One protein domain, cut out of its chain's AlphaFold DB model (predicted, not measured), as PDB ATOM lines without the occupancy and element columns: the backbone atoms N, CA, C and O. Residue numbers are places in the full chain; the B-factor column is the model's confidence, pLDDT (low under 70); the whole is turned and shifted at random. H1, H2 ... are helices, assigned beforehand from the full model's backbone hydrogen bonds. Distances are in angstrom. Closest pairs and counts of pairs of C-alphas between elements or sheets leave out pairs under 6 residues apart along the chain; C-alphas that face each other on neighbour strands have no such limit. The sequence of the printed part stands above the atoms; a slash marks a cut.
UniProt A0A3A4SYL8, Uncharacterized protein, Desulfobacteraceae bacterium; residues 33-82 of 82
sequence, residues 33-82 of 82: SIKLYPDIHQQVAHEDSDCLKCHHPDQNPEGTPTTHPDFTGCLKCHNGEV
ATOM      1  N   SER A  33      23.220  34.614-100.414       89.75
ATOM      2  CA  SER A  33      23.958  34.624 -99.150       89.75
ATOM      3  C   SER A  33      24.897  35.833 -99.099       89.75
ATOM      4  O   SER A  33      25.594  36.114-100.077       89.75
ATOM      5  N   ILE A  34      24.982  36.513 -97.952       92.25
ATOM      6  CA  ILE A  34      25.918  37.631 -97.738       92.25
ATOM      7  C   ILE A  34      27.380  37.193 -97.910       92.25
ATOM      8  O   ILE A  34      28.249  38.008 -98.210       92.25
ATOM      9  N   LYS A  35      27.653  35.885 -97.797       91.69
ATOM     10  CA  LYS A  35      28.978  35.290 -98.008       91.69
ATOM     11  C   LYS A  35      29.460  35.359 -99.458       91.69
ATOM     12  O   LYS A  35      30.658  35.222 -99.681       91.69
ATOM     13  N   LEU A  36      28.565  35.576-100.428       90.88
ATOM     14  CA  LEU A  36      28.945  35.822-101.827       90.88
ATOM     15  C   LEU A  36      29.624  37.182-102.023       90.88
ATOM     16  O   LEU A  36      30.370  37.352-102.983       90.88
ATOM     17  N   TYR A  37      29.371  38.129-101.117       91.56
ATOM     18  CA  TYR A  37      29.835  39.513-101.210       91.56
ATOM     19  C   TYR A  37      30.441  39.960 -99.866       91.56
ATOM     20  O   TYR A  37      29.882  40.828 -99.183       91.56
ATOM     21  N   PRO A  38      31.536  39.313 -99.420       91.94
ATOM     22  CA  PRO A  38      32.118  39.561 -98.102       91.94
ATOM     23  C   PRO A  38      32.749  40.953 -97.990       91.94
ATOM     24  O   PRO A  38      32.752  41.536 -96.913       91.94
ATOM     25  N   ASP A  39      33.229  41.507 -99.099       93.69
ATOM     26  CA  ASP A  39      33.812  42.845 -99.205       93.69
ATOM     27  C   ASP A  39      32.876  43.950 -98.703       93.69
ATOM     28  O   ASP A  39      33.332  44.883 -98.044       93.69
ATOM     29  N   ILE A  40      31.574  43.808 -98.955       92.25
ATOM     30  CA  ILE A  40      30.562  44.784 -98.537       92.25
ATOM     31  C   ILE A  40      29.804  44.378 -97.267       92.25
ATOM     32  O   ILE A  40      29.367  45.259 -96.539       92.25
ATOM     33  N   HIS A  41      29.666  43.083 -96.952       94.44
ATOM     34  CA  HIS A  41      28.852  42.640 -95.807       94.44
ATOM     35  C   HIS A  41      29.651  42.321 -94.539       94.44
ATOM     36  O   HIS A  41      29.103  42.416 -93.443       94.44
ATOM     37  N   GLN A  42      30.935  41.960 -94.633       91.50
ATOM     38  CA  GLN A  42      31.700  41.458 -93.480       91.50
ATOM     39  C   GLN A  42      31.879  42.497 -92.359       91.50
ATOM     40  O   GLN A  42      32.041  42.120 -91.200       91.50
ATOM     41  N   GLN A  43      31.859  43.789 -92.697       90.31
ATOM     42  CA  GLN A  43      32.072  44.890 -91.748       90.31
ATOM     43  C   GLN A  43      30.778  45.522 -91.221       90.31
ATOM     44  O   GLN A  43      30.846  46.388 -90.354       90.31
ATOM     45  N   VAL A  44      29.624  45.151 -91.782       90.56
ATOM     46  CA  VAL A  44      28.352  45.836 -91.504       90.56
ATOM     47  C   VAL A  44      27.213  44.888 -91.158       90.56
ATOM     48  O   VAL A  44      26.332  45.297 -90.428       90.56
ATOM     49  N   ALA A  45      27.204  43.639 -91.632       91.88
ATOM     50  CA  ALA A  45      26.096  42.704 -91.421       91.88
ATOM     51  C   ALA A  45      26.291  41.871 -90.139       91.88
ATOM     52  O   ALA A  45      26.524  40.661 -90.207       91.88
ATOM     53  N   HIS A  46      26.230  42.516 -88.969       90.62
ATOM     54  CA  HIS A  46      26.404  41.846 -87.674       90.62
ATOM     55  C   HIS A  46      25.074  41.409 -87.049       90.62
ATOM     56  O   HIS A  46      25.000  40.339 -86.442       90.62
ATOM     57  N   GLU A  47      24.026  42.206 -87.232       92.94
ATOM     58  CA  GLU A  47      22.662  41.939 -86.772       92.94
ATOM     59  C   GLU A  47      21.629  42.187 -87.883       92.94
ATOM     60  O   GLU A  47      21.893  42.874 -88.866       92.94
ATOM     61  N   ASP A  48      20.419  41.634 -87.738       92.00
ATOM     62  CA  ASP A  48      19.358  41.776 -88.751       92.00
ATOM     63  C   ASP A  48      18.962  43.247 -88.995       92.00
ATOM     64  O   ASP A  48      18.606  43.626 -90.111       92.00
ATOM     65  N   SER A  49      19.050  44.094 -87.964       92.19
ATOM     66  CA  SER A  49      18.817  45.542 -88.054       92.19
ATOM     67  C   SER A  49      19.835  46.251 -88.938       92.19
ATOM     68  O   SER A  49      19.484  47.250 -89.565       92.19
ATOM     69  N   ASP A  50      21.070  45.751 -89.034       93.25
ATOM     70  CA  ASP A  50      22.065  46.325 -89.937       93.25
ATOM     71  C   ASP A  50      21.650  46.164 -91.396       93.25
ATOM     72  O   ASP A  50      21.830  47.080 -92.198       93.25
ATOM     73  N   CYS A  51      21.027  45.033 -91.737       92.81
ATOM     74  CA  CYS A  51      20.563  44.770 -93.094       92.81
ATOM     75  C   CYS A  51      19.524  45.810 -93.535       92.81
ATOM     76  O   CYS A  51      19.577  46.308 -94.659       92.81
ATOM     77  N   LEU A  52      18.596  46.184 -92.649       92.25
ATOM     78  CA  LEU A  52      17.535  47.137 -92.976       92.25
ATOM     79  C   LEU A  52      18.052  48.566 -93.194       92.25
ATOM     80  O   LEU A  52      17.432  49.295 -93.960       92.25
ATOM     81  N   LYS A  53      19.210  48.948 -92.634       92.19
ATOM     82  CA  LYS A  53      19.803  50.282 -92.864       92.19
ATOM     83  C   LYS A  53      20.064  50.559 -94.349       92.19
ATOM     84  O   LYS A  53      19.917  51.694 -94.783       92.19
ATOM     85  N   CYS A  54      20.416  49.527 -95.120       93.19
ATOM     86  CA  CYS A  54      20.688  49.647 -96.558       93.19
ATOM     87  C   CYS A  54      19.608  49.003 -97.439       93.19
ATOM     88  O   CYS A  54      19.480  49.375 -98.603       93.19
ATOM     89  N   HIS A  55      18.854  48.027 -96.919       92.31
ATOM     90  CA  HIS A  55      17.897  47.236 -97.699       92.31
ATOM     91  C   HIS A  55      16.422  47.538 -97.390       92.31
ATOM     92  O   HIS A  55      15.553  46.925 -98.007       92.31
ATOM     93  N   HIS A  56      16.079  48.452 -96.476       93.25
ATOM     94  CA  HIS A  56      14.674  48.802 -96.243       93.25
ATOM     95  C   HIS A  56      14.112  49.639 -97.416       93.25
ATOM     96  O   HIS A  56      14.705  50.661 -97.766       93.25
ATOM     97  N   PRO A  57      12.962  49.264 -98.016       92.62
ATOM     98  CA  PRO A  57      12.420  49.922 -99.211       92.62
ATOM     99  C   PRO A  57      12.135  51.414 -99.011       92.62
ATOM    100  O   PRO A  57      12.361  52.207 -99.919       92.62
ATOM    101  N   ASP A  58      11.715  51.800 -97.806       93.00
ATOM    102  CA  ASP A  58      11.350  53.189 -97.499       93.00
ATOM    103  C   ASP A  58      12.505  54.061 -96.967       93.00
ATOM    104  O   ASP A  58      12.290  55.229 -96.651       93.00
ATOM    105  N   GLN A  59      13.727  53.527 -96.844       87.44
ATOM    106  CA  GLN A  59      14.865  54.240 -96.231       87.44
ATOM    107  C   GLN A  59      15.937  54.656 -97.246       87.44
ATOM    108  O   GLN A  59      17.117  54.663 -96.925       87.44
ATOM    109  N   ASN A  60      15.532  55.014 -98.470       87.50
ATOM    110  CA  ASN A  60      16.451  55.327 -99.574       87.50
ATOM    111  C   ASN A  60      17.550  54.250 -99.733       87.50
ATOM    112  O   ASN A  60      18.727  54.514 -99.480       87.50
ATOM    113  N   PRO A  61      17.150  53.024-100.095       87.19
ATOM    114  CA  PRO A  61      18.011  51.856-100.018       87.19
ATOM    115  C   PRO A  61      19.242  51.995-100.919       87.19
ATOM    116  O   PRO A  61      19.136  52.283-102.111       87.19
ATOM    117  N   GLU A  62      20.413  51.754-100.336       90.44
ATOM    118  CA  GLU A  62      21.686  51.678-101.061       90.44
ATOM    119  C   GLU A  62      21.879  50.299-101.715       90.44
ATOM    120  O   GLU A  62      22.565  50.171-102.728       90.44
ATOM    121  N   GLY A  63      21.254  49.265-101.142       85.38
ATOM    122  CA  GLY A  63      21.234  47.902-101.666       85.38
ATOM    123  C   GLY A  63      19.899  47.534-102.314       85.38
ATOM    124  O   GLY A  63      18.951  48.314-102.347       85.38
ATOM    125  N   THR A  64      19.788  46.303-102.818       87.75
ATOM    126  CA  THR A  64      18.512  45.797-103.353       87.75
ATOM    127  C   THR A  64      17.455  45.764-102.244       87.75
ATOM    128  O   THR A  64      17.664  45.045-101.267       87.75
ATOM    129  N   PRO A  65      16.318  46.465-102.367       90.50
ATOM    130  CA  PRO A  65      15.323  46.511-101.304       90.50
ATOM    131  C   PRO A  65      14.814  45.116-100.935       90.50
ATOM    132  O   PRO A  65      14.555  44.288-101.812       90.50
ATOM    133  N   THR A  66      14.652  44.853 -99.640       87.56
ATOM    134  CA  THR A  66      14.033  43.616 -99.171       87.56
ATOM    135  C   THR A  66      12.549  43.584 -99.530       87.56
ATOM    136  O   THR A  66      11.855  44.599 -99.479       87.56
ATOM    137  N   THR A  67      12.044  42.397 -99.863       87.38
ATOM    138  CA  THR A  67      10.612  42.163-100.100       87.38
ATOM    139  C   THR A  67       9.830  41.919 -98.808       87.38
ATOM    140  O   THR A  67       8.605  41.838 -98.844       87.38
ATOM    141  N   HIS A  68      10.517  41.806 -97.668       88.75
ATOM    142  CA  HIS A  68       9.933  41.562 -96.351       88.75
ATOM    143  C   HIS A  68      10.511  42.547 -95.312       88.75
ATOM    144  O   HIS A  68      11.310  42.145 -94.461       88.75
ATOM    145  N   PRO A  69      10.140  43.843 -95.386       88.50
ATOM    146  CA  PRO A  69      10.710  44.901 -94.541       88.50
ATOM    147  C   PRO A  69      10.401  44.739 -93.051       88.50
ATOM    148  O   PRO A  69      11.235  45.074 -92.217       88.50
ATOM    149  N   ASP A  70       9.249  44.151 -92.724       89.62
ATOM    150  CA  ASP A  70       8.820  43.922 -91.339       89.62
ATOM    151  C   ASP A  70       9.361  42.606 -90.747       89.62
ATOM    152  O   ASP A  70       9.106  42.282 -89.585       89.62
ATOM    153  N   PHE A  71      10.080  41.801 -91.538       86.75
ATOM    154  CA  PHE A  71      10.615  40.525 -91.077       86.75
ATOM    155  C   PHE A  71      11.956  40.702 -90.363       86.75
ATOM    156  O   PHE A  71      12.947  41.128 -90.951       86.75
ATOM    157  N   THR A  72      12.012  40.261 -89.107       82.56
ATOM    158  CA  THR A  72      13.254  40.120 -88.337       82.56
ATOM    159  C   THR A  72      13.790  38.693 -88.475       82.56
ATOM    160  O   THR A  72      13.078  37.732 -88.169       82.56
ATOM    161  N   GLY A  73      15.038  38.528 -88.912       89.25
ATOM    162  CA  GLY A  73      15.640  37.211 -89.155       89.25
ATOM    163  C   GLY A  73      16.447  37.095 -90.447       89.25
ATOM    164  O   GLY A  73      16.621  35.972 -90.921       89.25
ATOM    165  N   CYS A  74      16.891  38.202 -91.048       90.94
ATOM    166  CA  CYS A  74      17.620  38.235 -92.318       90.94
ATOM    167  C   CYS A  74      18.764  37.212 -92.353       90.94
ATOM    168  O   CYS A  74      18.847  36.393 -93.270       90.94
ATOM    169  N   LEU A  75      19.602  37.186 -91.316       91.56
ATOM    170  CA  LEU A  75      20.780  36.324 -91.255       91.56
ATOM    171  C   LEU A  75      20.431  34.832 -91.134       91.56
ATOM    172  O   LEU A  75      21.244  33.993 -91.507       91.56
ATOM    173  N   LYS A  76      19.218  34.466 -90.699       89.81
ATOM    174  CA  LYS A  76      18.792  33.052 -90.661       89.81
ATOM    175  C   LYS A  76      18.707  32.440 -92.058       89.81
ATOM    176  O   LYS A  76      18.957  31.249 -92.216       89.81
ATOM    177  N   CYS A  77      18.357  33.251 -93.053       88.12
ATOM    178  CA  CYS A  77      18.223  32.821 -94.441       88.12
ATOM    179  C   CYS A  77      19.435  33.239 -95.280       88.12
ATOM    180  O   CYS A  77      19.896  32.472 -96.119       88.12
ATOM    181  N   HIS A  78      19.979  34.431 -95.027       89.12
ATOM    182  CA  HIS A  78      21.023  35.037 -95.855       89.12
ATOM    183  C   HIS A  78      22.449  34.807 -95.347       89.12
ATOM    184  O   HIS A  78      23.386  35.203 -96.025       89.12
ATOM    185  N   ASN A  79      22.652  34.137 -94.209       89.19
ATOM    186  CA  ASN A  79      23.984  33.703 -93.755       89.19
ATOM    187  C   ASN A  79      24.262  32.212 -94.055       89.19
ATOM    188  O   ASN A  79      25.168  31.603 -93.479       89.19
ATOM    189  N   GLY A  80      23.457  31.601 -94.933       81.06
ATOM    190  CA  GLY A  80      23.580  30.203 -95.348       81.06
ATOM    191  C   GLY A  80      24.844  29.904 -96.162       81.06
ATOM    192  O   GLY A  80      25.707  30.767 -96.356       81.06
ATOM    193  N   GLU A  81      24.978  28.654 -96.597       69.19
ATOM    194  CA  GLU A  81      26.020  28.242 -97.545       69.19
ATOM    195  C   GLU A  81      25.817  28.898 -98.919       69.19
ATOM    196  O   GLU A  81      24.760  29.465 -99.204       69.19
ATOM    197  N   VAL A  82      26.890  28.897 -99.707       59.09
ATOM    198  CA  VAL A  82      27.025  29.628-100.972       59.09
ATOM    199  C   VAL A  82      26.449  28.843-102.142       59.09
ATOM    200  O   VAL A  82      26.736  27.628-102.210       59.09
TER     201      VAL A  82
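What this domain is: This is residues 33 to 82 of the 82 residues of an uncharacterized protein of Desulfobacteraceae bacterium (UniProt A0A3A4SYL8). There is little regular structure here: the printed part, mostly loops, winds out from H1 past H2, makes a wide loop through residues 56 to 73, and folds back through H3 to Val 82, near the first printed residue, Ser 33. Along the 50 printed residues come three named helices, H1, H2 and H3, and no named strand; the class is all helix, with 17 residues in named elements. It is compact, with a radius of gyration of the C-alphas of 10.2 A and spans of 28 by 19 by 16 A.

How they stand to each other: Start at H1, residues 38 to 41, which is apart from H2, residues 48 to 55, and from H3, residues 74 to 78. H2 and H3 only just touch, with 3 pairs of C-alphas within 8 A; look at Asp 48 and Cys 74, their closest C-alphas, 5.3 A apart. In H3 every O i to N i+4 pair is within hydrogen-bond range, in H2 1 of 4, beside 4 of 5 O i to N i+3 pairs, and H1 is too short for an O i to N i+4 pair.

Where its parts are: Find C-alpha 38 at (32.118, 39.561, -98.102), where H1 begins its 5.0 A. H2 runs 10.6 A, and H3 runs 5.9 A to C-alpha 78 at (21.023, 35.037, -95.855).

The domain as a whole: The C-alphas of Ser 33 and Val 82, the first and last printed, are 6.1 A apart. The printed part has no cut; the H2 to H3 link is long, with 18 residues. Only residues 81 to 82 have pLDDT under 70.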